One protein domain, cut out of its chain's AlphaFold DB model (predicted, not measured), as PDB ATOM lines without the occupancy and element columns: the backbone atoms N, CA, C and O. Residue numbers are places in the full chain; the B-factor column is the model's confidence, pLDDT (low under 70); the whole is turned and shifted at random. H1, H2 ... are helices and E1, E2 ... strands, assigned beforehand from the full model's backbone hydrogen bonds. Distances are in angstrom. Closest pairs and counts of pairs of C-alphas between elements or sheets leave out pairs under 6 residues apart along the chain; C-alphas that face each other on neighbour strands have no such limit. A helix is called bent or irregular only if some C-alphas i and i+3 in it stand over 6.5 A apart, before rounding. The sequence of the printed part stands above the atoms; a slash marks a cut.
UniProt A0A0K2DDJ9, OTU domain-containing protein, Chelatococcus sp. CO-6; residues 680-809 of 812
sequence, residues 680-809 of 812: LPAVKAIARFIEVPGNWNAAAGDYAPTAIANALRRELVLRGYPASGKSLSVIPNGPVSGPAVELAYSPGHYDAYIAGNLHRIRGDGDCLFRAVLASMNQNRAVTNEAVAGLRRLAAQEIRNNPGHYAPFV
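AT A GLANCE: This is residues 680 to 809 of the 812 residues of the protein "OTU domain-containing protein" of Chelatococcus sp. CO-6 (UniProt A0A0K2DDJ9). What does the model look like at first sight? A strongly twisted sheet of five strands makes a wall; the helices H2 and H3 cover one face, with no named helix over the other, and beyond them the long helix H4 crosses both. H1 runs side by side with H4, opposite ways, and the short H5 sits at the end of H1 where the printed part begins. What is it made of? The printed part has 130 residues with five named helices and five named strands, in the order H1 H2 E1 E2 E3 E4 E5 H3 H4 H5; the class is mixed, helices and strands, and the sheet, E2 E1 E3 E4 E5, is mixed too. How large is it? It is compact, with a radius of gyration of the C-alphas of 13.5 A, and spans 40 by 29 by 29 A.

HOW THE PARTS SIT: What does the first helix touch? H1, residues 680 to 691, touches H4, residues 784 to 800, at a shallow tilt of 10 degrees, opposite ways; their closest C-alphas, of Ala 687 and Ala 795, are 4.4 A apart. With residues 686 to 690 alone H1 touches H2, residues 698 to 712, about perpendicular at 79 degrees, closest at the C-alphas of Ile 686 and Ala 700, 6.7 A. With residues 680 to 684 alone it touches H5, residues 802 to 808, about perpendicular at 88 degrees, closest at the C-alphas of Val 683 and Pro 802, 6.3 A. Where does H2 stand? H2 touches H4 about perpendicular at 88 degrees, closest at the C-alphas of Ala 707 and Ala 794, 4.9 A. H2 is on the sheet, over E2, residues 728 to 730, at a height over the sheet of 9.7 A, with a local plane only just fitted, to 6 C-alphas; its closest C-alphas to E2 are those of Thr 706 and Val 730, 6.1 A. How do the strands pair? E1, residues 716 to 719, forms a hairpin with E2, N 718 to O 728 being 2.8 A, and is parallel to E3, residues 741 to 746, N 719 to O 743 being 2.7 A. E3, E4, residues 749 to 754, and E5, residues 757 to 759, form a meander, each strand the antiparallel neighbour of the one before, with N 744 to O 751 at 2.8 A and N 759 to O 752 at 2.8 A. What of H3 and the helix backbones? H3, residues 767 to 776, is on the same face as H2, over E3 and only just over E4, at a height over the sheet of 7.1 A; its closest C-alphas to E4 are those of Ala 771 and Ala 752, 4.6 A. H4, with residues 786 to 791 alone, touches H3 about perpendicular at 80 degrees, closest at the C-alphas of Val 787 and Phe 769, 5.8 A. In H1, H3 and H4 every O i to N i+4 pair is within hydrogen-bond range, against 7 of 11 in H2 and 1 of 3 in H5, where 2 of 4 O i to N i+3 pairs are.

IN THESE COORDINATES: Where do the helices run? H1 begins at C-alpha 680 (-62.499, -86.440, -13.323) and measures 16.9 A, H2 22.4 A, H3 14.0 A, H4 24.3 A and H5 10.5 A, ending at C-alpha 808 (-50.855, -85.389, -12.253). Is any helix irregular? H2 only just is, with C-alphas 702 and 705 at 6.54 A, and H5 is, with C-alphas 804 and 807 at 7.2 A. How long are the strands? E1 measures 9.4 A, E2 6.3 A, E3 16.4 A from C-alpha 741 (-44.274, -65.254, -4.007), E4 16.6 A and E5 6.3 A.

THE WHOLE: How far does it reach? The two C-alphas farthest apart, of Pro 681 and Ala 755, are 40.7 A apart. Is the printed part continuous? It has no cut, and no link is long. Where is confidence low? The mean pLDDT of the printed part is 80.9, with residues 680 to 682, 694 to 702, 720 to 726, 779 to 780 and 806 to 809 under 70.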
ATOM      1  N   LEU A 680     -61.653 -87.465 -13.953       57.56
ATOM      2  CA  LEU A 680     -62.499 -86.440 -13.323       57.56
ATOM      3  C   LEU A 680     -62.897 -86.746 -11.859       57.56
ATOM      4  O   LEU A 680     -62.899 -85.813 -11.049       57.56
ATOM      5  N   PRO A 681     -63.213 -87.999 -11.466       64.06
ATOM      6  CA  PRO A 681     -63.516 -88.328 -10.071       64.06
ATOM      7  C   PRO A 681     -62.328 -88.110  -9.120       64.06
ATOM      8  O   PRO A 681     -62.516 -87.604  -8.014       64.06
ATOM      9  N   ALA A 682     -61.105 -88.416  -9.563       68.50
ATOM     10  CA  ALA A 682     -59.885 -88.253  -8.773       68.50
ATOM     11  C   ALA A 682     -59.495 -86.774  -8.605       68.50
ATOM     12  O   ALA A 682     -59.192 -86.340  -7.494       68.50
ATOM     13  N   VAL A 683     -59.626 -85.958  -9.657       73.25
ATOM     14  CA  VAL A 683     -59.410 -84.499  -9.576       73.25
ATOM     15  C   VAL A 683     -60.401 -83.835  -8.607       73.25
ATOM     16  O   VAL A 683     -60.021 -82.991  -7.793       73.25
ATOM     17  N   LYS A 684     -61.675 -84.257  -8.618       77.38
ATOM     18  CA  LYS A 684     -62.689 -83.767  -7.663       77.38
ATOM     19  C   LYS A 684     -62.387 -84.176  -6.216       77.38
ATOM     20  O   LYS A 684     -62.660 -83.390  -5.306       77.38
ATOM     21  N   ALA A 685     -61.833 -85.369  -5.993       78.00
ATOM     22  CA  ALA A 685     -61.410 -85.820  -4.667       78.00
ATOM     23  C   ALA A 685     -60.240 -84.979  -4.125       78.00
ATOM     24  O   ALA A 685     -60.270 -84.570  -2.966       78.00
ATOM     25  N   ILE A 686     -59.277 -84.626  -4.981       77.06
ATOM     26  CA  ILE A 686     -58.145 -83.754  -4.628       77.06
ATOM     27  C   ILE A 686     -58.623 -82.341  -4.274       77.06
ATOM     28  O   ILE A 686     -58.193 -81.781  -3.269       77.06
ATOM     29  N   ALA A 687     -59.573 -81.784  -5.031       83.56
ATOM     30  CA  ALA A 687     -60.158 -80.484  -4.699       83.56
ATOM     31  C   ALA A 687     -60.849 -80.485  -3.323       83.56
ATOM     32  O   ALA A 687     -60.727 -79.521  -2.576       83.56
ATOM     33  N   ARG A 688     -61.566 -81.561  -2.957       82.75
ATOM     34  CA  ARG A 688     -62.149 -81.703  -1.605       82.75
ATOM     35  C   ARG A 688     -61.072 -81.827  -0.528       82.75
ATOM     36  O   ARG A 688     -61.220 -81.244   0.535       82.75
ATOM     37  N   PHE A 689     -59.992 -82.552  -0.813       80.38
ATOM     38  CA  PHE A 689     -58.875 -82.720   0.114       80.38
ATOM     39  C   PHE A 689     -58.157 -81.391   0.409       80.38
ATOM     40  O   PHE A 689     -57.855 -81.097   1.559       80.38
ATOM     41  N   ILE A 690     -57.946 -80.551  -0.610       83.12
ATOM     42  CA  ILE A 690     -57.304 -79.231  -0.476       83.12
ATOM     43  C   ILE A 690     -58.177 -78.226   0.295       83.12
ATOM     44  O   ILE A 690     -57.662 -77.346   0.986       83.12
ATOM     45  N   GLU A 691     -59.499 -78.358   0.214       84.75
ATOM     46  CA  GLU A 691     -60.440 -77.451   0.877       84.75
ATOM     47  C   GLU A 691     -60.498 -77.647   2.405       84.75
ATOM     48  O   GLU A 691     -60.811 -76.699   3.126       84.75
ATOM     49  N   VAL A 692     -60.158 -78.838   2.916       80.12
ATOM     50  CA  VAL A 692     -60.261 -79.190   4.345       80.12
ATOM     51  C   VAL A 692     -58.908 -79.024   5.066       80.12
ATOM     52  O   VAL A 692     -57.905 -79.553   4.580       80.12
ATOM     53  N   PRO A 693     -58.840 -78.335   6.227       73.06
ATOM     54  CA  PRO A 693     -57.614 -78.219   7.029       73.06
ATOM     55  C   PRO A 693     -57.038 -79.584   7.439       73.06
ATOM     56  O   PRO A 693     -57.788 -80.462   7.865       73.06
ATOM     57  N   GLY A 694     -55.717 -79.777   7.347       64.75
ATOM     58  CA  GLY A 694     -55.078 -81.033   7.761       64.75
ATOM     59  C   GLY A 694     -53.700 -81.308   7.154       64.75
ATOM     60  O   GLY A 694     -53.233 -80.587   6.275       64.75
ATOM     61  N   ASN A 695     -53.050 -82.374   7.640       60.72
ATOM     62  CA  ASN A 695     -51.735 -82.824   7.170       60.72
ATOM     63  C   ASN A 695     -51.808 -83.436   5.766       60.72
ATOM     64  O   ASN A 695     -52.712 -84.205   5.438       60.72
ATOM     65  N   TRP A 696     -50.810 -83.111   4.949       65.00
ATOM     66  CA  TRP A 696     -50.770 -83.434   3.527       65.00
ATOM     67  C   TRP A 696     -50.160 -84.813   3.286       65.00
ATOM     68  O   TRP A 696     -49.180 -85.181   3.931       65.00
ATOM     69  N   ASN A 697     -50.682 -85.546   2.300       55.28
ATOM     70  CA  ASN A 697     -49.932 -86.632   1.670       55.28
ATOM     71  C   ASN A 697     -49.133 -86.089   0.468       55.28
ATOM     72  O   ASN A 697     -49.424 -85.006  -0.045       55.28
ATOM     73  N   ALA A 698     -48.115 -86.835   0.026       52.97
ATOM     74  CA  ALA A 698     -47.224 -86.417  -1.062       52.97
ATOM     75  C   ALA A 698     -47.983 -86.074  -2.355       52.97
ATOM     76  O   ALA A 698     -47.601 -85.139  -3.049       52.97
ATOM     77  N   ALA A 699     -49.100 -86.763  -2.621       49.78
ATOM     78  CA  ALA A 699     -49.932 -86.502  -3.786       49.78
ATOM     79  C   ALA A 699     -50.516 -85.083  -3.756       49.78
ATOM     80  O   ALA A 699     -50.300 -84.343  -4.699       49.78
ATOM     81  N   ALA A 700     -51.182 -84.655  -2.677       53.62
ATOM     82  CA  ALA A 700     -51.793 -83.322  -2.595       53.62
ATOM     83  C   ALA A 700     -50.779 -82.159  -2.605       53.62
ATOM     84  O   ALA A 700     -51.124 -81.046  -3.017       53.62
ATOM     85  N   GLY A 701     -49.538 -82.423  -2.180       63.62
ATOM     86  CA  GLY A 701     -48.440 -81.454  -2.160       63.62
ATOM     87  C   GLY A 701     -48.018 -80.953  -3.543       63.62
ATOM     88  O   GLY A 701     -47.587 -79.809  -3.647       63.62
ATOM     89  N   ASP A 702     -48.217 -81.746  -4.599       66.00
ATOM     90  CA  ASP A 702     -47.856 -81.355  -5.969       66.00
ATOM     91  C   ASP A 702     -48.959 -80.542  -6.680       66.00
ATOM     92  O   ASP A 702     -48.677 -79.752  -7.584       66.00
ATOM     93  N   TYR A 703     -50.219 -80.661  -6.242       76.25
ATOM     94  CA  TYR A 703     -51.349 -79.940  -6.848       76.25
ATOM     95  C   TYR A 703     -51.548 -78.547  -6.261       76.25
ATOM     96  O   TYR A 703     -51.877 -77.615  -6.994       76.25
ATOM     97  N   ALA A 704     -51.385 -78.394  -4.945       85.69
ATOM     98  CA  ALA A 704     -51.735 -77.145  -4.278       85.69
ATOM     99  C   ALA A 704     -50.879 -75.943  -4.696       85.69
ATOM    100  O   ALA A 704     -51.475 -74.900  -4.946       85.69
ATOM    101  N   PRO A 705     -49.544 -76.032  -4.860       90.25
ATOM    102  CA  PRO A 705     -48.761 -74.903  -5.357       90.25
ATOM    103  C   PRO A 705     -49.208 -74.453  -6.751       90.25
ATOM    104  O   PRO A 705     -49.382 -73.263  -6.988       90.25
ATOM    105  N   THR A 706     -49.491 -75.398  -7.651       89.00
ATOM    106  CA  THR A 706     -50.000 -75.106  -9.000       89.00
ATOM    107  C   THR A 706     -51.386 -74.464  -8.953       89.00
ATOM    108  O   THR A 706     -51.630 -73.465  -9.626       89.00
ATOM    109  N   ALA A 707     -52.284 -74.982  -8.114       90.88
ATOM    110  CA  ALA A 707     -53.620 -74.424  -7.938       90.88
ATOM    111  C   ALA A 707     -53.600 -73.024  -7.310       90.88
ATOM    112  O   ALA A 707     -54.346 -72.154  -7.744       90.88
ATOM    113  N   ILE A 708     -52.722 -72.784  -6.334       93.06
ATOM    114  CA  ILE A 708     -52.537 -71.473  -5.701       93.06
ATOM    115  C   ILE A 708     -51.939 -70.477  -6.701       93.06
ATOM    116  O   ILE A 708     -52.455 -69.369  -6.818       93.06
ATOM    117  N   ALA A 709     -50.903 -70.867  -7.456       92.62
ATOM    118  CA  ALA A 709     -50.313 -70.025  -8.496       92.62
ATOM    119  C   ALA A 709     -51.383 -69.587  -9.506       92.62
ATOM    120  O   ALA A 709     -51.556 -68.395  -9.763       92.62
ATOM    121  N   ASN A 710     -52.158 -70.551 -10.016       91.75
ATOM    122  CA  ASN A 710     -53.243 -70.319 -10.970       91.75
ATOM    123  C   ASN A 710     -54.348 -69.424 -10.398       91.75
ATOM    124  O   ASN A 710     -54.731 -68.452 -11.052       91.75
ATOM    125  N   ALA A 711     -54.818 -69.712  -9.181       91.50
ATOM    126  CA  ALA A 711     -55.878 -68.951  -8.524       91.50
ATOM    127  C   ALA A 711     -55.463 -67.498  -8.244       91.50
ATOM    128  O   ALA A 711     -56.263 -66.585  -8.417       91.50
ATOM    129  N   LEU A 712     -54.204 -67.276  -7.854       90.19
ATOM    130  CA  LEU A 712     -53.669 -65.946  -7.558       90.19
ATOM    131  C   LEU A 712     -53.128 -65.217  -8.792       90.19
ATOM    132  O   LEU A 712     -52.781 -64.041  -8.696       90.19
ATOM    133  N   ARG A 713     -53.012 -65.904  -9.937       92.25
ATOM    134  CA  ARG A 713     -52.293 -65.424 -11.129       92.25
ATOM    135  C   ARG A 713     -50.878 -64.949 -10.797       92.25
ATOM    136  O   ARG A 713     -50.381 -64.008 -11.405       92.25
ATOM    137  N   ARG A 714     -50.214 -65.605  -9.846       91.25
ATOM    138  CA  ARG A 714     -48.862 -65.258  -9.392       91.25
ATOM    139  C   ARG A 714     -47.919 -66.429  -9.537       91.25
ATOM    140  O   ARG A 714     -48.299 -67.569  -9.294       91.25
ATOM    141  N   GLU A 715     -46.679 -66.128  -9.893       92.94
ATOM    142  CA  GLU A 715     -45.601 -67.104  -9.816       92.94
ATOM    143  C   GLU A 715     -45.315 -67.443  -8.348       92.94
ATOM    144  O   GLU A 715     -45.184 -66.541  -7.515       92.94
ATOM    145  N   LEU A 716     -45.204 -68.735  -8.032       93.50
ATOM    146  CA  LEU A 716     -44.679 -69.193  -6.746       93.50
ATOM    147  C   LEU A 716     -43.256 -69.709  -6.939       93.50
ATOM    148  O   LEU A 716     -43.032 -70.638  -7.713       93.50
ATOM    149  N   VAL A 717     -42.302 -69.153  -6.200       92.62
ATOM    150  CA  VAL A 717     -40.908 -69.598  -6.196       92.62
ATOM    151  C   VAL A 717     -40.645 -70.355  -4.903       92.62
ATOM    152  O   VAL A 717     -40.431 -69.782  -3.838       92.62
ATOM    153  N   LEU A 718     -40.653 -71.676  -5.000       87.06
ATOM    154  CA  LEU A 718     -40.430 -72.598  -3.898       87.06
ATOM    155  C   LEU A 718     -38.935 -72.919  -3.807       87.06
ATOM    156  O   LEU A 718     -38.425 -73.812  -4.488       87.06
ATOM    157  N   ARG A 719     -38.205 -72.184  -2.972       85.75
ATOM    158  CA  ARG A 719     -36.784 -72.411  -2.702       85.75
ATOM    159  C   ARG A 719     -36.620 -73.685  -1.883       85.75
ATOM    160  O   ARG A 719     -37.263 -73.868  -0.858       85.75
ATOM    161  N   GLY A 720     -35.740 -74.568  -2.323       69.56
ATOM    162  CA  GLY A 720     -35.528 -75.846  -1.656       69.56
ATOM    163  C   GLY A 720     -36.601 -76.899  -1.923       69.56
ATOM    164  O   GLY A 720     -36.613 -77.889  -1.197       69.56
ATOM    165  N   TYR A 721     -37.459 -76.721  -2.943       51.28
ATOM    166  CA  TYR A 721     -38.521 -77.658  -3.326       51.28
ATOM    167  C   TYR A 721     -38.171 -78.533  -4.552       51.28
ATOM    168  O   TYR A 721     -37.740 -78.022  -5.590       51.28
ATOM    169  N   PRO A 722     -38.400 -79.860  -4.469       47.22
ATOM    170  CA  PRO A 722     -38.553 -80.603  -3.210       47.22
ATOM    171  C   PRO A 722     -37.225 -80.547  -2.433       47.22
ATOM    172  O   PRO A 722     -36.251 -80.010  -2.964       47.22
ATOM    173  N   ALA A 723     -37.141 -81.181  -1.256       49.28
ATOM    174  CA  ALA A 723     -36.031 -81.136  -0.276       49.28
ATOM    175  C   ALA A 723     -34.579 -81.327  -0.809       49.28
ATOM    176  O   ALA A 723     -33.607 -81.169  -0.074       49.28
ATOM    177  N   SER A 724     -34.427 -81.621  -2.101       48.22
ATOM    178  CA  SER A 724     -33.243 -81.481  -2.960       48.22
ATOM    179  C   SER A 724     -32.508 -80.137  -2.940       48.22
ATOM    180  O   SER A 724     -31.373 -80.074  -3.417       48.22
ATOM    181  N   GLY A 725     -33.116 -79.058  -2.436       56.62
ATOM    182  CA  GLY A 725     -32.466 -77.743  -2.398       56.62
ATOM    183  C   GLY A 725     -32.576 -76.922  -3.694       56.62
ATOM    184  O   GLY A 725     -31.911 -75.896  -3.809       56.62
ATOM    185  N   LYS A 726     -33.370 -77.355  -4.683       58.84
ATOM    186  CA  LYS A 726     -33.622 -76.597  -5.924       58.84
ATOM    187  C   LYS A 726     -34.729 -75.561  -5.719       58.84
ATOM    188  O   LYS A 726     -35.598 -75.759  -4.882       58.84
ATOM    189  N   SER A 727     -34.701 -74.466  -6.474       73.62
ATOM    190  CA  SER A 727     -35.852 -73.562  -6.558       73.62
ATOM    191  C   SER A 727     -36.795 -74.071  -7.641       73.62
ATOM    192  O   SER A 727     -36.381 -74.190  -8.795       73.62
ATOM    193  N   LEU A 728     -38.033 -74.395  -7.277       80.62
ATOM    194  CA  LEU A 728     -39.100 -74.664  -8.235       80.62
ATOM    195  C   LEU A 728     -39.877 -73.369  -8.458       80.62
ATOM    196  O   LEU A 728     -40.429 -72.819  -7.512       80.62
ATOM    197  N   SER A 729     -39.928 -72.907  -9.705       85.38
ATOM    198  CA  SER A 729     -40.871 -71.869 -10.115       85.38
ATOM    199  C   SER A 729     -42.142 -72.537 -10.637       85.38
ATOM    200  O   SER A 729     -42.087 -73.395 -11.522       85.38
ATOM    201  N   VAL A 730     -43.275 -72.167 -10.052       87.75
ATOM    202  CA  VAL A 730     -44.610 -72.577 -10.476       87.75
ATOM    203  C   VAL A 730     -45.259 -71.371 -11.134       87.75
ATOM    204  O   VAL A 730     -45.707 -70.442 -10.461       87.75
ATOM    205  N   ILE A 731     -45.270 -71.388 -12.462       87.50
ATOM    206  CA  ILE A 731     -45.814 -70.310 -13.284       87.50
ATOM    207  C   ILE A 731     -47.304 -70.588 -13.521       87.50
ATOM    208  O   ILE A 731     -47.647 -71.701 -13.929       87.50
ATOM    209  N   PRO A 732     -48.200 -69.617 -13.274       89.38
ATOM    210  CA  PRO A 732     -49.622 -69.808 -13.508       89.38
ATOM    211  C   PRO A 732     -49.952 -69.940 -14.999       89.38
ATOM    212  O   PRO A 732     -49.334 -69.317 -15.860       89.38
ATOM    213  N   ASN A 733     -51.003 -70.694 -15.303       81.62
ATOM    214  CA  ASN A 733     -51.562 -70.879 -16.635       81.62
ATOM    215  C   ASN A 733     -52.296 -69.615 -17.094       81.62
ATOM    216  O   ASN A 733     -53.517 -69.524 -16.984       81.62
ATOM    217  N   GLY A 734     -51.563 -68.624 -17.593       78.50
ATOM    218  CA  GLY A 734     -52.089 -67.361 -18.116       78.50
ATOM    219  C   GLY A 734     -51.197 -66.176 -17.731       78.50
ATOM    220  O   GLY A 734     -50.065 -66.389 -17.303       78.50
ATOM    221  N   PRO A 735     -51.669 -64.926 -17.884       79.62
ATOM    222  CA  PRO A 735     -50.861 -63.758 -17.552       79.62
ATOM    223  C   PRO A 735     -50.522 -63.728 -16.054       79.62
ATOM    224  O   PRO A 735     -51.390 -63.954 -15.206       79.62
ATOM    225  N   VAL A 736     -49.253 -63.447 -15.752       87.12
ATOM    226  CA  VAL A 736     -48.729 -63.302 -14.387       87.12
ATOM    227  C   VAL A 736     -48.990 -61.874 -13.900       87.12
ATOM    228  O   VAL A 736     -48.708 -60.915 -14.614       87.12
ATOM    229  N   SER A 737     -49.518 -61.728 -12.685       77.38
ATOM    230  CA  SER A 737     -49.891 -60.455 -12.068       77.38
ATOM    231  C   SER A 737     -49.112 -60.205 -10.774       77.38
ATOM    232  O   SER A 737     -49.391 -60.800  -9.734       77.38
ATOM    233  N   GLY A 738     -48.157 -59.274 -10.808       82.00
ATOM    234  CA  GLY A 738     -47.370 -58.858  -9.641       82.00
ATOM    235  C   GLY A 738     -46.127 -59.717  -9.359       82.00
ATOM    236  O   GLY A 738     -45.826 -60.641 -10.114       82.00
ATOM    237  N   PRO A 739     -45.366 -59.388  -8.295       84.31
ATOM    238  CA  PRO A 739     -44.108 -60.058  -7.980       84.31
ATOM    239  C   PRO A 739     -44.325 -61.501  -7.518       84.31
ATOM    240  O   PRO A 739     -45.347 -61.821  -6.898       84.31
ATOM    241  N   ALA A 740     -43.329 -62.344  -7.797       89.88
ATOM    242  CA  ALA A 740     -43.316 -63.738  -7.385       89.88
ATOM    243  C   ALA A 740     -43.402 -63.882  -5.858       89.88
ATOM    244  O   ALA A 740     -42.803 -63.115  -5.102       89.88
ATOM    245  N   VAL A 741     -44.150 -64.888  -5.418       93.12
ATOM    246  CA  VAL A 741     -44.274 -65.254  -4.007       93.12
ATOM    247  C   VAL A 741     -43.177 -66.254  -3.691       93.12
ATOM    248  O   VAL A 741     -43.170 -67.368  -4.216       93.12
ATOM    249  N   GLU A 742     -42.238 -65.860  -2.841       92.94
ATOM    250  CA  GLU A 742     -41.096 -66.698  -2.507       92.94
ATOM    251  C   GLU A 742     -41.335 -67.471  -1.213       92.94
ATOM    252  O   GLU A 742     -41.613 -66.894  -0.163       92.94
ATOM    253  N   LEU A 743     -41.177 -68.788  -1.276       92.69
ATOM    254  CA  LEU A 743     -41.358 -69.702  -0.153       92.69
ATOM    255  C   LEU A 743     -40.088 -70.526   0.044       92.69
ATOM    256  O   LEU A 743     -39.352 -70.774  -0.910       92.69
ATOM    257  N   ALA A 744     -39.841 -70.990   1.262       89.62
ATOM    258  CA  ALA A 744     -38.830 -71.999   1.538       89.62
ATOM    259  C   ALA A 744     -39.514 -73.328   1.832       89.62
ATOM    260  O   ALA A 744     -40.436 -73.394   2.638       89.62
ATOM    261  N   TYR A 745     -39.039 -74.395   1.212       82.62
ATOM    262  CA  TYR A 745     -39.478 -75.744   1.507       82.62
ATOM    263  C   TYR A 745     -38.404 -76.499   2.278       82.62
ATOM    264  O   TYR A 745     -37.236 -76.552   1.887       82.62
ATOM    265  N   SER A 746     -38.832 -77.137   3.358       79.56
ATOM    266  CA  SER A 746     -38.086 -78.167   4.075       79.56
ATOM    267  C   SER A 746     -38.941 -79.440   4.120       79.56
ATOM    268  O   SER A 746     -40.139 -79.362   3.847       79.56
ATOM    269  N   PRO A 747     -38.369 -80.634   4.380       76.88
ATOM    270  CA  PRO A 747     -39.130 -81.884   4.336       76.88
ATOM    271  C   PRO A 747     -40.433 -81.813   5.155       76.88
ATOM    272  O   PRO A 747     -40.402 -81.814   6.381       76.88
ATOM    273  N   GLY A 748     -41.576 -81.735   4.462       74.00
ATOM    274  CA  GLY A 748     -42.910 -81.660   5.073       74.00
ATOM    275  C   GLY A 748     -43.363 -80.279   5.571       74.00
ATOM    276  O   GLY A 748     -44.405 -80.207   6.220       74.00
ATOM    277  N   HIS A 749     -42.637 -79.192   5.287       85.12
ATOM    278  CA  HIS A 749     -42.954 -77.867   5.826       85.12
ATOM    279  C   HIS A 749     -42.609 -76.707   4.876       85.12
ATOM    280  O   HIS A 749     -41.605 -76.756   4.161       85.12
ATOM    281  N   TYR A 750     -43.427 -75.649   4.903       89.06
ATOM    282  CA  TYR A 750     -43.233 -74.428   4.119       89.06
ATOM    283  C   TYR A 750     -43.085 -73.204   5.019       89.06
ATOM    284  O   TYR A 750     -43.946 -72.948   5.856       89.06
ATOM    285  N   ASP A 751     -42.040 -72.429   4.762       91.88
ATOM    286  CA  ASP A 751     -41.768 -71.117   5.342       91.88
ATOM    287  C   ASP A 751     -41.894 -70.027   4.265       91.88
ATOM    288  O   ASP A 751     -41.878 -70.317   3.066       91.88
ATOM    289  N   ALA A 752     -42.006 -68.761   4.666       92.31
ATOM    290  CA  ALA A 752     -42.097 -67.633   3.738       92.31
ATOM    291  C   ALA A 752     -40.738 -66.946   3.565       92.31
ATOM    292  O   ALA A 752     -39.994 -66.799   4.531       92.31
ATOM    293  N   TYR A 753     -40.433 -66.460   2.363       88.69
ATOM    294  CA  TYR A 753     -39.412 -65.435   2.170       88.69
ATOM    295  C   TYR A 753     -40.078 -64.065   2.060       88.69
ATOM    296  O   TYR A 753     -40.992 -63.863   1.256       88.69
ATOM    297  N   ILE A 754     -39.620 -63.124   2.885       86.31
ATOM    298  CA  ILE A 754     -40.129 -61.750   2.943       86.31
ATOM    299  C   ILE A 754     -38.928 -60.817   2.891       86.31
ATOM    300  O   ILE A 754     -38.037 -60.901   3.735       86.31
ATOM    301  N   ALA A 755     -38.864 -59.977   1.855       82.62
ATOM    302  CA  ALA A 755     -37.718 -59.099   1.593       82.62
ATOM    303  C   ALA A 755     -36.355 -59.836   1.624       82.62
ATOM    304  O   ALA A 755     -35.358 -59.309   2.108       82.62
ATOM    305  N   GLY A 756     -36.318 -61.081   1.131       80.00
ATOM    306  CA  GLY A 756     -35.110 -61.916   1.099       80.00
ATOM    307  C   GLY A 756     -34.778 -62.648   2.406       80.00
ATOM    308  O   GLY A 756     -33.892 -63.502   2.401       80.00
ATOM    309  N   ASN A 757     -35.512 -62.398   3.493       86.12
ATOM    310  CA  ASN A 757     -35.322 -63.071   4.777       86.12
ATOM    311  C   ASN A 757     -36.276 -64.253   4.940       86.12
ATOM    312  O   ASN A 757     -37.403 -64.221   4.452       86.12
ATOM    313  N   LEU A 758     -35.824 -65.295   5.641       88.12
ATOM    314  CA  LEU A 758     -36.631 -66.476   5.936       88.12
ATOM    315  C   LEU A 758     -37.516 -66.224   7.166       88.12
ATOM    316  O   LEU A 758     -37.009 -66.079   8.276       88.12
ATOM    317  N   HIS A 759     -38.832 -66.239   6.978       87.00
ATOM    318  CA  HIS A 759     -39.837 -66.110   8.029       87.00
ATOM    319  C   HIS A 759     -40.451 -67.472   8.332       87.00
ATOM    320  O   HIS A 759     -41.105 -68.078   7.479       87.00
ATOM    321  N   ARG A 760     -40.230 -67.947   9.563       90.88
ATOM    322  CA  ARG A 760     -40.698 -69.263   9.999       90.88
ATOM    323  C   ARG A 760     -42.208 -69.284  10.191       90.88
ATOM    324  O   ARG A 760     -42.756 -68.444  10.902       90.88
ATOM    325  N   ILE A 761     -42.864 -70.261   9.581       88.69
ATOM    326  CA  ILE A 761     -44.311 -70.449   9.646       88.69
ATOM    327  C   ILE A 761     -44.625 -71.615  10.583       88.69
ATOM    328  O   ILE A 761     -43.827 -72.518  10.809       88.69
ATOM    329  N   ARG A 762     -45.807 -71.598  11.199       83.25
ATOM    330  CA  ARG A 762     -46.230 -72.692  12.077       83.25
ATOM    331  C   ARG A 762     -46.389 -73.990  11.274       83.25
ATOM    332  O   ARG A 762     -47.034 -74.007  10.230       83.25
ATOM    333  N   GLY A 763     -45.834 -75.093  11.775       77.81
ATOM    334  CA  GLY A 763     -45.970 -76.432  11.185       77.81
ATOM    335  C   GLY A 763     -47.307 -77.109  11.494       77.81
ATOM    336  O   GLY A 763     -47.315 -78.185  12.077       77.81
ATOM    337  N   ASP A 764     -48.433 -76.481  11.152       73.19
ATOM    338  CA  ASP A 764     -49.788 -76.915  11.537       73.19
ATOM    339  C   ASP A 764     -50.615 -77.518  10.388       73.19
ATOM    340  O   ASP A 764     -51.830 -77.354  10.344       73.19
ATOM    341  N   GLY A 765     -49.982 -78.194   9.425       77.44
ATOM    342  CA  GLY A 765     -50.684 -78.713   8.242       77.44
ATOM    343  C   GLY A 765     -51.234 -77.615   7.313       77.44
ATOM    344  O   GLY A 765     -51.656 -77.910   6.207       77.44
ATOM    345  N   ASP A 766     -51.155 -76.336   7.682       86.75
ATOM    346  CA  ASP A 766     -51.540 -75.185   6.853       86.75
ATOM    347  C   ASP A 766     -50.336 -74.364   6.375       86.75
ATOM    348  O   ASP A 766     -50.497 -73.332   5.719       86.75
ATOM    349  N   CYS A 767     -49.124 -74.838   6.668       88.62
ATOM    350  CA  CYS A 767     -47.880 -74.108   6.436       88.62
ATOM    351  C   CYS A 767     -47.712 -73.581   5.000       88.62
ATOM    352  O   CYS A 767     -47.275 -72.448   4.846       88.62
ATOM    353  N   LEU A 768     -48.141 -74.309   3.957       91.69
ATOM    354  CA  LEU A 768     -48.105 -73.812   2.570       91.69
ATOM    355  C   LEU A 768     -48.959 -72.549   2.385       91.69
ATOM    356  O   LEU A 768     -48.475 -71.527   1.907       91.69
ATOM    357  N   PHE A 769     -50.230 -72.607   2.782       92.38
ATOM    358  CA  PHE A 769     -51.168 -71.496   2.622       92.38
ATOM    359  C   PHE A 769     -50.776 -70.301   3.484       92.38
ATOM    360  O   PHE A 769     -50.829 -69.160   3.027       92.38
ATOM    361  N   ARG A 770     -50.332 -70.561   4.717       91.56
ATOM    362  CA  ARG A 770     -49.825 -69.519   5.610       91.56
ATOM    363  C   ARG A 770     -48.562 -68.868   5.063       91.56
ATOM    364  O   ARG A 770     -48.464 -67.651   5.127       91.56
ATOM    365  N   ALA A 771     -47.635 -69.641   4.501       92.31
ATOM    366  CA  ALA A 771     -46.408 -69.111   3.922       92.31
ATOM    367  C   ALA A 771     -46.688 -68.232   2.693       92.31
ATOM    368  O   ALA A 771     -46.119 -67.149   2.577       92.31
ATOM    369  N   VAL A 772     -47.622 -68.643   1.825       93.88
ATOM    370  CA  VAL A 772     -48.075 -67.829   0.682       93.88
ATOM    371  C   VAL A 772     -48.667 -66.505   1.156       93.88
ATOM    372  O   VAL A 772     -48.234 -65.445   0.711       93.88
ATOM    373  N   LEU A 773     -49.611 -66.552   2.100       91.62
ATOM    374  CA  LEU A 773     -50.251 -65.347   2.628       91.62
ATOM    375  C   LEU A 773     -49.253 -64.449   3.370       91.62
ATOM    376  O   LEU A 773     -49.296 -63.236   3.198       91.62
ATOM    377  N   ALA A 774     -48.324 -65.019   4.140       89.25
ATOM    378  CA  ALA A 774     -47.296 -64.264   4.854       89.25
ATOM    379  C   ALA A 774     -46.311 -63.575   3.897       89.25
ATOM    380  O   ALA A 774     -45.963 -62.415   4.117       89.25
ATOM    381  N   SER A 775     -45.902 -64.261   2.822       89.56
ATOM    382  CA  SER A 775     -45.021 -63.706   1.789       89.56
ATOM    383  C   SER A 775     -45.707 -62.581   1.006       89.56
ATOM    384  O   SER A 775     -45.121 -61.518   0.805       89.56
ATOM    385  N   MET A 776     -46.985 -62.753   0.655       87.50
ATOM    386  CA  MET A 776     -47.766 -61.711  -0.022       87.50
ATOM    387  C   MET A 776     -48.061 -60.500   0.869       87.50
ATOM    388  O   MET A 776     -48.083 -59.376   0.377       87.50
ATOM    389  N   ASN A 777     -48.272 -60.721   2.168       83.06
ATOM    390  CA  ASN A 777     -48.689 -59.694   3.122       83.06
ATOM    391  C   ASN A 777     -47.517 -59.069   3.906       83.06
ATOM    392  O   ASN A 777     -47.722 -58.434   4.940       83.06
ATOM    393  N   GLN A 778     -46.279 -59.307   3.456       73.94
ATOM    394  CA  GLN A 778     -45.047 -58.756   4.031       73.94
ATOM    395  C   GLN A 778     -44.996 -58.803   5.572       73.94
ATOM    396  O   GLN A 778     -44.663 -57.816   6.221       73.94
ATOM    397  N   ASN A 779     -45.307 -59.966   6.157       64.12
ATOM    398  CA  ASN A 779     -45.205 -60.248   7.598       64.12
ATOM    399  C   ASN A 779     -46.331 -59.670   8.489       64.12
ATOM    400  O   ASN A 779     -46.204 -59.686   9.714       64.12
ATOM    401  N   ARG A 780     -47.456 -59.199   7.926       69.81
ATOM    402  CA  ARG A 780     -48.674 -58.920   8.718       69.81
ATOM    403  C   ARG A 780     -49.355 -60.227   9.161       69.81
ATOM    404  O   ARG A 780     -49.221 -61.263   8.507       69.81
ATOM    405  N   ALA A 781     -50.091 -60.184  10.274       77.06
ATOM    406  CA  ALA A 781     -50.714 -61.364  10.877       77.06
ATOM    407  C   ALA A 781     -51.642 -62.105   9.890       77.06
ATOM    408  O   ALA A 781     -52.603 -61.536   9.372       77.06
ATOM    409  N   VAL A 782     -51.359 -63.389   9.643       86.06
ATOM    410  CA  VAL A 782     -52.172 -64.263   8.781       86.06
ATOM    411  C   VAL A 782     -53.265 -64.930   9.615       86.06
ATOM    412  O   VAL A 782     -52.972 -65.771  10.468       86.06
ATOM    413  N   THR A 783     -54.526 -64.581   9.360       88.38
ATOM    414  CA  THR A 783     -55.684 -65.153  10.063       88.38
ATOM    415  C   THR A 783     -56.051 -66.541   9.530       88.38
ATOM    416  O   THR A 783     -55.732 -66.904   8.393       88.38
ATOM    417  N   ASN A 784     -56.735 -67.347  10.348       86.19
ATOM    418  CA  ASN A 784     -57.210 -68.671   9.925       86.19
ATOM    419  C   ASN A 784     -58.285 -68.558   8.834       86.19
ATOM    420  O   ASN A 784     -58.369 -69.407   7.949       86.19
ATOM    421  N   GLU A 785     -59.062 -67.478   8.857       86.62
ATOM    422  CA  GLU A 785     -60.074 -67.149   7.861       86.62
ATOM    423  C   GLU A 785     -59.436 -66.896   6.489       86.62
ATOM    424  O   GLU A 785     -59.928 -67.411   5.483       86.62
ATOM    425  N   ALA A 786     -58.302 -66.184   6.442       85.50
ATOM    426  CA  ALA A 786     -57.555 -65.954   5.207       85.50
ATOM    427  C   ALA A 786     -56.978 -67.263   4.638       85.50
ATOM    428  O   ALA A 786     -57.071 -67.516   3.434       85.50
ATOM    429  N   VAL A 787     -56.457 -68.144   5.503       90.00
ATOM    430  CA  VAL A 787     -55.985 -69.488   5.118       90.00
ATOM    431  C   VAL A 787     -57.124 -70.327   4.533       90.00
ATOM    432  O   VAL A 787     -56.976 -70.914   3.459       90.00
ATOM    433  N   ALA A 788     -58.283 -70.346   5.196       86.75
ATOM    434  CA  ALA A 788     -59.471 -71.046   4.713       86.75
ATOM    435  C   ALA A 788     -60.015 -70.445   3.402       86.75
ATOM    436  O   ALA A 788     -60.555 -71.166   2.560       86.75
ATOM    437  N   GLY A 789     -59.876 -69.131   3.205       88.38
ATOM    438  CA  GLY A 789     -60.181 -68.450   1.945       88.38
ATOM    439  C   GLY A 789     -59.294 -68.936   0.797       88.38
ATOM    440  O   GLY A 789     -59.807 -69.379  -0.231       88.38
ATOM    441  N   LEU A 790     -57.972 -68.949   0.996       92.00
ATOM    442  CA  LEU A 790     -57.022 -69.390  -0.030       92.00
ATOM    443  C   LEU A 790     -57.174 -70.883  -0.372       92.00
ATOM    444  O   LEU A 790     -57.093 -71.258  -1.543       92.00
ATOM    445  N   ARG A 791     -57.467 -71.731   0.623       91.56
ATOM    446  CA  ARG A 791     -57.810 -73.151   0.421       91.56
ATOM    447  C   ARG A 791     -59.015 -73.331  -0.500       91.56
ATOM    448  O   ARG A 791     -58.951 -74.110  -1.452       91.56
ATOM    449  N   ARG A 792     -60.099 -72.588  -0.248       90.50
ATOM    450  CA  ARG A 792     -61.312 -72.617  -1.082       90.50
ATOM    451  C   ARG A 792     -61.032 -72.148  -2.507       90.50
ATOM    452  O   ARG A 792     -61.474 -72.806  -3.445       90.50
ATOM    453  N   LEU A 793     -60.248 -71.082  -2.675       89.38
ATOM    454  CA  LEU A 793     -59.848 -70.583  -3.994       89.38
ATOM    455  C   LEU A 793     -59.037 -71.620  -4.784       89.38
ATOM    456  O   LEU A 793     -59.370 -71.909  -5.932       89.38
ATOM    457  N   ALA A 794     -58.032 -72.246  -4.164       92.38
ATOM    458  CA  ALA A 794     -57.238 -73.296  -4.806       92.38
ATOM    459  C   ALA A 794     -58.089 -74.529  -5.175       92.38
ATOM    460  O   ALA A 794     -57.976 -75.067  -6.276       92.38
ATOM    461  N   ALA A 795     -58.992 -74.959  -4.288       90.25
ATOM    462  CA  ALA A 795     -59.916 -76.057  -4.568       90.25
ATOM    463  C   ALA A 795     -60.889 -75.728  -5.713       90.25
ATOM    464  O   ALA A 795     -61.180 -76.583  -6.555       90.25
ATOM    465  N   GLN A 796     -61.399 -74.496  -5.762       90.31
ATOM    466  CA  GLN A 796     -62.301 -74.038  -6.814       90.31
ATOM    467  C   GLN A 796     -61.595 -73.945  -8.169       90.31
ATOM    468  O   GLN A 796     -62.164 -74.360  -9.176       90.31
ATOM    469  N   GLU A 797     -60.339 -73.506  -8.190       92.75
ATOM    470  CA  GLU A 797     -59.505 -73.500  -9.390       92.75
ATOM    471  C   GLU A 797     -59.326 -74.919  -9.970       92.75
ATOM    472  O   GLU A 797     -59.492 -75.129 -11.173       92.75
ATOM    473  N   ILE A 798     -59.110 -75.928  -9.119       89.12
ATOM    474  CA  ILE A 798     -59.036 -77.337  -9.548       89.12
ATOM    475  C   ILE A 798     -60.368 -77.833 -10.124       89.12
ATOM    476  O   ILE A 798     -60.387 -78.559 -11.120       89.12
ATOM    477  N   ARG A 799     -61.493 -77.439  -9.516       89.06
ATOM    478  CA  ARG A 799     -62.838 -77.819  -9.987       89.06
ATOM    479  C   ARG A 799     -63.187 -77.179 -11.324       89.06
ATOM    480  O   ARG A 799     -63.831 -77.836 -12.139       89.06
ATOM    481  N   ASN A 800     -62.789 -75.928 -11.525       87.44
ATOM    482  CA  ASN A 800     -63.099 -75.162 -12.727       87.44
ATOM    483  C   ASN A 800     -62.216 -75.575 -13.907       87.44
ATOM    484  O   ASN A 800     -62.685 -75.576 -15.041       87.44
ATOM    485  N   ASN A 801     -60.970 -75.980 -13.639       86.69
ATOM    486  CA  ASN A 801     -59.985 -76.299 -14.669       86.69
ATOM    487  C   ASN A 801     -59.396 -77.716 -14.520       86.69
ATOM    488  O   ASN A 801     -58.175 -77.873 -14.495       86.69
ATOM    489  N   PRO A 802     -60.213 -78.786 -14.460       80.44
ATOM    490  CA  PRO A 802     -59.731 -80.133 -14.147       80.44
ATOM    491  C   PRO A 802     -58.706 -80.666 -15.160       80.44
ATOM    492  O   PRO A 802     -57.849 -81.469 -14.801       80.44
ATOM    493  N   GLY A 803     -58.743 -80.184 -16.409       77.56
ATOM    494  CA  GLY A 803     -57.764 -80.522 -17.445       77.56
ATOM    495  C   GLY A 803     -56.338 -80.059 -17.130       77.56
ATOM    496  O   GLY A 803     -55.395 -80.753 -17.496       77.56
ATOM    497  N   HIS A 804     -56.165 -78.958 -16.385       81.38
ATOM    498  CA  HIS A 804     -54.841 -78.513 -15.923       81.38
ATOM    499  C   HIS A 804     -54.230 -79.485 -14.907       81.38
ATOM    500  O   HIS A 804     -53.013 -79.525 -14.750       81.38
ATOM    501  N   TYR A 805     -55.073 -80.272 -14.235       80.00
ATOM    502  CA  TYR A 805     -54.670 -81.145 -13.135       80.00
ATOM    503  C   TYR A 805     -54.713 -82.636 -13.501       80.00
ATOM    504  O   TYR A 805     -54.166 -83.461 -12.777       80.00
ATOM    505  N   ALA A 806     -55.304 -82.993 -14.645       66.38
ATOM    506  CA  ALA A 806     -55.370 -84.366 -15.144       66.38
ATOM    507  C   ALA A 806     -53.997 -85.049 -15.362       66.38
ATOM    508  O   ALA A 806     -53.911 -86.242 -15.062       66.38
ATOM    509  N   PRO A 807     -52.923 -84.358 -15.814       65.19
ATOM    510  CA  PRO A 807     -51.602 -84.977 -15.989       65.19
ATOM    511  C   PRO A 807     -50.979 -85.504 -14.695       65.19
ATOM    512  O   PRO A 807     -50.139 -86.394 -14.735       65.19
ATOM    513  N   PHE A 808     -51.393 -84.977 -13.546       62.06
ATOM    514  CA  PHE A 808     -50.855 -85.389 -12.253       62.06
ATOM    515  C   PHE A 808     -51.549 -86.653 -11.700       62.06
ATOM    516  O   PHE A 808     -51.070 -87.240 -10.732       62.06
ATOM    517  N   VAL A 809     -52.668 -87.086 -12.303       60.41
ATOM    518  CA  VAL A 809     -53.536 -88.171 -11.795       60.41
ATOM    519  C   VAL A 809     -53.140 -89.564 -12.320       60.41
ATOM    520  O   VAL A 809     -53.623 -90.569 -11.804       60.41
TER     521      VAL A 809